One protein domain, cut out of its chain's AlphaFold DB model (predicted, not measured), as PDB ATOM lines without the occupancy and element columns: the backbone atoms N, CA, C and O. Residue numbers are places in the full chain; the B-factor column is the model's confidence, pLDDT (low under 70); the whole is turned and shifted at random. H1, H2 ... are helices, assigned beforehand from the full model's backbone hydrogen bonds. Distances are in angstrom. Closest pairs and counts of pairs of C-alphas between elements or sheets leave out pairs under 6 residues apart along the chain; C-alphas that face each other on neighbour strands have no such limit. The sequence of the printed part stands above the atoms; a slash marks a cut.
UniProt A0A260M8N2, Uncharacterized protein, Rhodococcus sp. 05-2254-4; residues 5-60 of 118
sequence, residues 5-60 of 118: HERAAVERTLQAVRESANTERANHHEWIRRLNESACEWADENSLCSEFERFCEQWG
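Overview. This is residues 5 to 60 of the 118 residues of an uncharacterized protein of Rhodococcus sp. 05-2254-4 (UniProt A0A260M8N2). One long, nearly straight helix, H1, makes the length of the model, and a short helix, H2, folds back from its far end, the two making a narrow, uneven V. Most of H1, residues 5 to 38, stands free. The printed part has 56 residues with two named helices, H1 then H2, and no named strand; its class is all helix. It is extended, with a radius of gyration of the C-alphas of 19.8 A, a rod spanning 63 by 20 by 6 A.

Along the chain. H1 holds residues 5 to 45 and is 59.9 A long from C-alpha 5 at (129.300, 145.541, 88.975) to C-alpha 45 at (114.918, 133.600, 145.887). H2 holds residues 49 to 59 and ends at C-alpha 59, (120.810, 119.130, 130.889), 15.8 A from its first C-alpha.

Arrangement. H1 and H2 are close but not clearly touching; their closest C-alphas, of Ala 43 and Cys 49, are 6.0 A apart. They run opposite ways at a shallow tilt of 34 degrees, only just short of steep. In H1 and H2 every O i to N i+4 pair is within hydrogen-bond range.

Size, cuts and confidence. The two C-alphas farthest apart, of His 5 and Ser 47, are 62.9 A apart. The printed part has no cut, and the link from H1 to H2 is tight, with 3 residues. Residues 54 to 60, of which 54 to 59 belong to H2, stand free. Mean pLDDT of the printed part is 79.2; residues 5, 49 to 50, 53 and 60 are under 70.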
ATOM      1  N   HIS A   5     130.388 145.083  88.109       64.00
ATOM      2  CA  HIS A   5     129.300 145.541  88.975       64.00
ATOM      3  C   HIS A   5     128.462 144.414  89.606       64.00
ATOM      4  O   HIS A   5     128.011 144.568  90.739       64.00
ATOM      5  N   GLU A   6     128.289 143.271  88.932       71.81
ATOM      6  CA  GLU A   6     127.551 142.124  89.490       71.81
ATOM      7  C   GLU A   6     128.336 141.450  90.620       71.81
ATOM      8  O   GLU A   6     127.755 141.036  91.619       71.81
ATOM      9  N   ARG A   7     129.670 141.390  90.504       74.50
ATOM     10  CA  ARG A   7     130.540 140.840  91.557       74.50
ATOM     11  C   ARG A   7     130.526 141.714  92.809       74.50
ATOM     12  O   ARG A   7     130.292 141.199  93.895       74.50
ATOM     13  N   ALA A   8     130.638 143.031  92.639       81.00
ATOM     14  CA  ALA A   8     130.573 143.985  93.746       81.00
ATOM     15  C   ALA A   8     129.194 144.024  94.437       81.00
ATOM     16  O   ALA A   8     129.089 144.370  95.612       81.00
ATOM     17  N   ALA A   9     128.110 143.711  93.717       83.12
ATOM     18  CA  ALA A   9     126.782 143.572  94.312       83.12
ATOM     19  C   ALA A   9     126.669 142.287  95.144       83.12
ATOM     20  O   ALA A   9     126.220 142.341  96.286       83.12
ATOM     21  N   VAL A  10     127.146 141.159  94.610       86.69
ATOM     22  CA  VAL A  10     127.152 139.867  95.314       86.69
ATOM     23  C   VAL A  10     128.028 139.911  96.568       86.69
ATOM     24  O   VAL A  10     127.616 139.408  97.608       86.69
ATOM     25  N   GLU A  11     129.198 140.547  96.507       88.25
ATOM     26  CA  GLU A  11     130.092 140.714  97.662       88.25
ATOM     27  C   GLU A  11     129.445 141.546  98.774       88.25
ATOM     28  O   GLU A  11     129.506 141.157  99.939       88.25
ATOM     29  N   ARG A  12     128.748 142.638  98.427       86.75
ATOM     30  CA  ARG A  12     127.995 143.443  99.403       86.75
ATOM     31  C   ARG A  12     126.856 142.661 100.044       86.75
ATOM     32  O   ARG A  12     126.678 142.738 101.254       86.75
ATOM     33  N   THR A  13     126.100 141.892  99.261       90.12
ATOM     34  CA  THR A  13     125.031 141.045  99.807       90.12
ATOM     35  C   THR A  13     125.596 139.957 100.717       90.12
ATOM     36  O   THR A  13     125.062 139.732 101.798       90.12
ATOM     37  N   LEU A  14     126.699 139.314 100.328       90.38
ATOM     38  CA  LEU A  14     127.350 138.291 101.145       90.38
ATOM     39  C   LEU A  14     127.876 138.868 102.465       90.38
ATOM     40  O   LEU A  14     127.739 138.232 103.508       90.38
ATOM     41  N   GLN A  15     128.451 140.069 102.421       92.25
ATOM     42  CA  GLN A  15     128.926 140.771 103.607       92.25
ATOM     43  C   GLN A  15     127.766 141.121 104.550       92.25
ATOM     44  O   GLN A  15     127.825 140.774 105.725       92.25
ATOM     45  N   ALA A  16     126.672 141.682 104.024       89.75
ATOM     46  CA  ALA A  16     125.487 142.010 104.816       89.75
ATOM     47  C   ALA A  16     124.839 140.770 105.465       89.75
ATOM     48  O   ALA A  16     124.414 140.817 106.616       89.75
ATOM     49  N   VAL A  17     124.802 139.632 104.757       92.00
ATOM     50  CA  VAL A  17     124.294 138.362 105.309       92.00
ATOM     51  C   VAL A  17     125.191 137.848 106.436       92.00
ATOM     52  O   VAL A  17     124.685 137.379 107.453       92.00
ATOM     53  N   ARG A  18     126.518 137.943 106.289       87.69
ATOM     54  CA  ARG A  18     127.468 137.541 107.341       87.69
ATOM     55  C   ARG A  18     127.352 138.420 108.578       87.69
ATOM     56  O   ARG A  18     127.360 137.898 109.686       87.69
ATOM     57  N   GLU A  19     127.244 139.728 108.386       90.94
ATOM     58  CA  GLU A  19     127.057 140.688 109.475       90.94
ATOM     59  C   GLU A  19     125.753 140.408 110.218       90.94
ATOM     60  O   GLU A  19     125.783 140.221 111.429       90.94
ATOM     61  N   SER A  20     124.644 140.236 109.492       87.31
ATOM     62  CA  SER A  20     123.358 139.864 110.086       87.31
ATOM     63  C   SER A  20     123.437 138.544 110.859       87.31
ATOM     64  O   SER A  20     122.999 138.490 112.002       87.31
ATOM     65  N   ALA A  21     124.056 137.500 110.300       84.38
ATOM     66  CA  ALA A  21     124.208 136.220 110.991       84.38
ATOM     67  C   ALA A  21     125.071 136.328 112.261       84.38
ATOM     68  O   ALA A  21     124.782 135.678 113.264       84.38
ATOM     69  N   ASN A  22     126.124 137.146 112.238       83.19
ATOM     70  CA  ASN A  22     126.959 137.384 113.413       83.19
ATOM     71  C   ASN A  22     126.218 138.188 114.485       83.19
ATOM     72  O   ASN A  22     126.328 137.855 115.662       83.19
ATOM     73  N   THR A  23     125.435 139.193 114.090       88.06
ATOM     74  CA  THR A  23     124.575 139.954 115.001       88.06
ATOM     75  C   THR A  23     123.526 139.055 115.647       88.06
ATOM     76  O   THR A  23     123.406 139.060 116.864       88.06
ATOM     77  N   GLU A  24     122.838 138.211 114.877       84.44
ATOM     78  CA  GLU A  24     121.854 137.270 115.426       84.44
ATOM     79  C   GLU A  24     122.491 136.259 116.386       84.44
ATOM     80  O   GLU A  24     121.936 135.971 117.445       84.44
ATOM     81  N   ARG A  25     123.698 135.763 116.078       81.19
ATOM     82  CA  ARG A  25     124.449 134.893 116.999       81.19
ATOM     83  C   ARG A  25     124.826 135.610 118.292       81.19
ATOM     84  O   ARG A  25     124.685 135.021 119.360       81.19
ATOM     85  N   ALA A  26     125.288 136.855 118.206       80.69
ATOM     86  CA  ALA A  26     125.619 137.659 119.379       80.69
ATOM     87  C   ALA A  26     124.373 137.932 120.238       80.69
ATOM     88  O   ALA A  26     124.404 137.695 121.443       80.69
ATOM     89  N   ASN A  27     123.260 138.319 119.607       82.56
ATOM     90  CA  ASN A  27     121.972 138.532 120.269       82.56
ATOM     91  C   ASN A  27     121.478 137.256 120.960       82.56
ATOM     92  O   ASN A  27     120.993 137.304 122.088       82.56
ATOM     93  N   HIS A  28     121.623 136.101 120.304       77.62
ATOM     94  CA  HIS A  28     121.242 134.817 120.879       77.62
ATOM     95  C   HIS A  28     122.101 134.458 122.099       77.62
ATOM     96  O   HIS A  28     121.555 134.059 123.122       77.62
ATOM     97  N   HIS A  29     123.423 134.647 122.030       74.50
ATOM     98  CA  HIS A  29     124.302 134.430 123.181       74.50
ATOM     99  C   HIS A  29     123.972 135.371 124.347       74.50
ATOM    100  O   HIS A  29     123.918 134.931 125.492       74.50
ATOM    101  N   GLU A  30     123.705 136.650 124.072       79.38
ATOM    102  CA  GLU A  30     123.309 137.607 125.108       79.38
ATOM    103  C   GLU A  30     121.964 137.232 125.744       79.38
ATOM    104  O   GLU A  30     121.807 137.325 126.963       79.38
ATOM    105  N   TRP A  31     121.007 136.768 124.938       83.31
ATOM    106  CA  TRP A  31     119.723 136.276 125.425       83.31
ATOM    107  C   TRP A  31     119.880 135.039 126.318       83.31
ATOM    108  O   TRP A  31     119.297 135.012 127.400       83.31
ATOM    109  N   ILE A  32     120.703 134.062 125.919       77.75
ATOM    110  CA  ILE A  32     121.005 132.875 126.736       77.75
ATOM    111  C   ILE A  32     121.645 133.276 128.068       77.75
ATOM    112  O   ILE A  32     121.210 132.801 129.113       77.75
ATOM    113  N   ARG A  33     122.625 134.190 128.049       76.75
ATOM    114  CA  ARG A  33     123.272 134.688 129.272       76.75
ATOM    115  C   ARG A  33     122.253 135.311 130.226       76.75
ATOM    116  O   ARG A  33     122.207 134.947 131.395       76.75
ATOM    117  N   ARG A  34     121.396 136.204 129.719       81.06
ATOM    118  CA  ARG A  34     120.341 136.850 130.518       81.06
ATOM    119  C   ARG A  34     119.328 135.855 131.072       81.06
ATOM    120  O   ARG A  34     118.889 136.005 132.205       81.06
ATOM    121  N   LEU A  35     118.957 134.850 130.282       82.44
ATOM    122  CA  LEU A  35     118.051 133.797 130.728       82.44
ATOM    123  C   LEU A  35     118.666 132.988 131.877       82.44
ATOM    124  O   LEU A  35     117.969 132.702 132.847       82.44
ATOM    125  N   ASN A  36     119.959 132.660 131.779       76.12
ATOM    126  CA  ASN A  36     120.685 131.969 132.839       76.12
ATOM    127  C   ASN A  36     120.735 132.818 134.118       76.12
ATOM    128  O   ASN A  36     120.399 132.323 135.185       76.12
ATOM    129  N   GLU A  37     121.048 134.111 134.002       79.62
ATOM    130  CA  GLU A  37     121.055 135.046 135.138       79.62
ATOM    131  C   GLU A  37     119.701 135.104 135.853       79.62
ATOM    132  O   GLU A  37     119.645 134.936 137.069       79.62
ATOM    133  N   SER A  38     118.600 135.253 135.110       83.00
ATOM    134  CA  SER A  38     117.255 135.260 135.697       83.00
ATOM    135  C   SER A  38     116.870 133.919 136.329       83.00
ATOM    136  O   SER A  38     116.154 133.892 137.328       83.00
ATOM    137  N   ALA A  39     117.326 132.798 135.764       76.44
ATOM    138  CA  ALA A  39     117.085 131.478 136.338       76.44
ATOM    139  C   ALA A  39     117.854 131.281 137.657       76.44
ATOM    140  O   ALA A  39     117.299 130.734 138.608       76.44
ATOM    141  N   CYS A  40     119.094 131.773 137.727       72.44
ATOM    142  CA  CYS A  40     119.913 131.760 138.937       72.44
ATOM    143  C   CYS A  40     119.306 132.634 140.046       72.44
ATOM    144  O   CYS A  40     119.160 132.154 141.168       72.44
ATOM    145  N   GLU A  41     118.881 133.861 139.723       78.56
ATOM    146  CA  GLU A  41     118.213 134.773 140.666       78.56
ATOM    147  C   GLU A  41     116.930 134.144 141.230       78.56
ATOM    148  O   GLU A  41     116.726 134.096 142.443       78.56
ATOM    149  N   TRP A  42     116.104 133.547 140.366       79.19
ATOM    150  CA  TRP A  42     114.898 132.847 140.802       79.19
ATOM    151  C   TRP A  42     115.209 131.634 141.695       79.19
ATOM    152  O   TRP A  42     114.495 131.378 142.667       79.19
ATOM    153  N   ALA A  43     116.274 130.882 141.399       75.00
ATOM    154  CA  ALA A  43     116.696 129.750 142.222       75.00
ATOM    155  C   ALA A  43     117.171 130.186 143.622       75.00
ATOM    156  O   ALA A  43     116.861 129.499 144.602       75.00
ATOM    157  N   ASP A  44     117.870 131.322 143.719       70.12
ATOM    158  CA  ASP A  44     118.283 131.930 144.989       70.12
ATOM    159  C   ASP A  44     117.072 132.378 145.819       70.12
ATOM    160  O   ASP A  44     116.945 131.994 146.984       70.12
ATOM    161  N   GLU A  45     116.132 133.112 145.214       78.25
ATOM    162  CA  GLU A  45     114.918 133.600 145.887       78.25
ATOM    163  C   GLU A  45     114.044 132.468 146.446       78.25
ATOM    164  O   GLU A  45     113.420 132.610 147.499       78.25
ATOM    165  N   ASN A  46     114.004 131.327 145.754       74.69
ATOM    166  CA  ASN A  46     113.141 130.199 146.110       74.69
ATOM    167  C   ASN A  46     113.860 129.118 146.929       74.69
ATOM    168  O   ASN A  46     113.255 128.094 147.247       74.69
ATOM    169  N   SER A  47     115.130 129.332 147.300       73.50
ATOM    170  CA  SER A  47     115.951 128.363 148.045       73.50
ATOM    171  C   SER A  47     116.032 126.973 147.389       73.50
ATOM    172  O   SER A  47     116.236 125.975 148.077       73.50
ATOM    173  N   LEU A  48     115.917 126.885 146.059       70.12
ATOM    174  CA  LEU A  48     115.951 125.623 145.299       70.12
ATOM    175  C   LEU A  48     117.375 125.252 144.867       70.12
ATOM    176  O   LEU A  48     117.582 124.651 143.816       70.12
ATOM    177  N   CYS A  49     118.373 125.658 145.651       68.62
ATOM    178  CA  CYS A  49     119.778 125.651 145.260       68.62
ATOM    179  C   CYS A  49     120.264 124.280 144.771       68.62
ATOM    180  O   CYS A  49     120.887 124.194 143.719       68.62
ATOM    181  N   SER A  50     119.956 123.219 145.513       66.62
ATOM    182  CA  SER A  50     120.365 121.849 145.192       66.62
ATOM    183  C   SER A  50     119.597 121.260 144.004       66.62
ATOM    184  O   SER A  50     120.160 120.541 143.180       66.62
ATOM    185  N   GLU A  51     118.306 121.558 143.894       74.75
ATOM    186  CA  GLU A  51     117.432 121.061 142.835       74.75
ATOM    187  C   GLU A  51     117.706 121.749 141.494       74.75
ATOM    188  O   GLU A  51     117.665 121.096 140.451       74.75
ATOM    189  N   PHE A  52     118.036 123.042 141.525       71.69
ATOM    190  CA  PHE A  52     118.451 123.822 140.362       71.69
ATOM    191  C   PHE A  52     119.803 123.351 139.823       71.69
ATOM    192  O   PHE A  52     119.923 123.091 138.629       71.69
ATOM    193  N   GLU A  53     120.793 123.142 140.693       69.12
ATOM    194  CA  GLU A  53     122.108 122.619 140.292       69.12
ATOM    195  C   GLU A  53     121.994 121.223 139.668       69.12
ATOM    196  O   GLU A  53     122.526 120.980 138.585       69.12
ATOM    197  N   ARG A  54     121.192 120.336 140.269       73.69
ATOM    198  CA  ARG A  54     120.929 119.000 139.716       73.69
ATOM    199  C   ARG A  54     120.221 119.047 138.358       73.69
ATOM    200  O   ARG A  54     120.475 118.197 137.503       73.69
ATOM    201  N   PHE A  55     119.327 120.014 138.152       77.75
ATOM    202  CA  PHE A  55     118.707 120.258 136.851       77.75
ATOM    203  C   PHE A  55     119.743 120.754 135.831       77.75
ATOM    204  O   PHE A  55     119.805 120.222 134.723       77.75
ATOM    205  N   CYS A  56     120.595 121.713 136.197       75.38
ATOM    206  CA  CYS A  56     121.640 122.230 135.315       75.38
ATOM    207  C   CYS A  56     122.625 121.137 134.874       75.38
ATOM    208  O   CYS A  56     122.850 120.985 133.672       75.38
ATOM    209  N   GLU A  57     123.118 120.310 135.800       74.50
ATOM    210  CA  GLU A  57     124.003 119.175 135.496       74.50
ATOM    211  C   GLU A  57     123.355 118.159 134.545       74.50
ATOM    212  O   GLU A  57     123.994 117.674 133.611       74.50
ATOM    213  N   GLN A  58     122.070 117.843 134.752       79.75
ATOM    214  CA  GLN A  58     121.358 116.851 133.944       79.75
ATOM    215  C   GLN A  58     121.200 117.277 132.476       79.75
ATOM    216  O   GLN A  58     121.177 116.421 131.589       79.75
ATOM    217  N   TRP A  59     121.080 118.579 132.220       75.69
ATOM    218  CA  TRP A  59     120.810 119.130 130.889       75.69
ATOM    219  C   TRP A  59     122.016 119.842 130.261       75.69
ATOM    220  O   TRP A  59     121.903 120.351 129.146       75.69
ATOM    221  N   GLY A  60     123.176 119.829 130.929       68.94
ATOM    222  CA  GLY A  60     124.420 120.415 130.426       68.94
ATOM    223  C   GLY A  60     124.452 121.944 130.462       68.94
ATOM    224  O   GLY A  60     125.125 122.555 129.634       68.94
TER     225      GLY A  60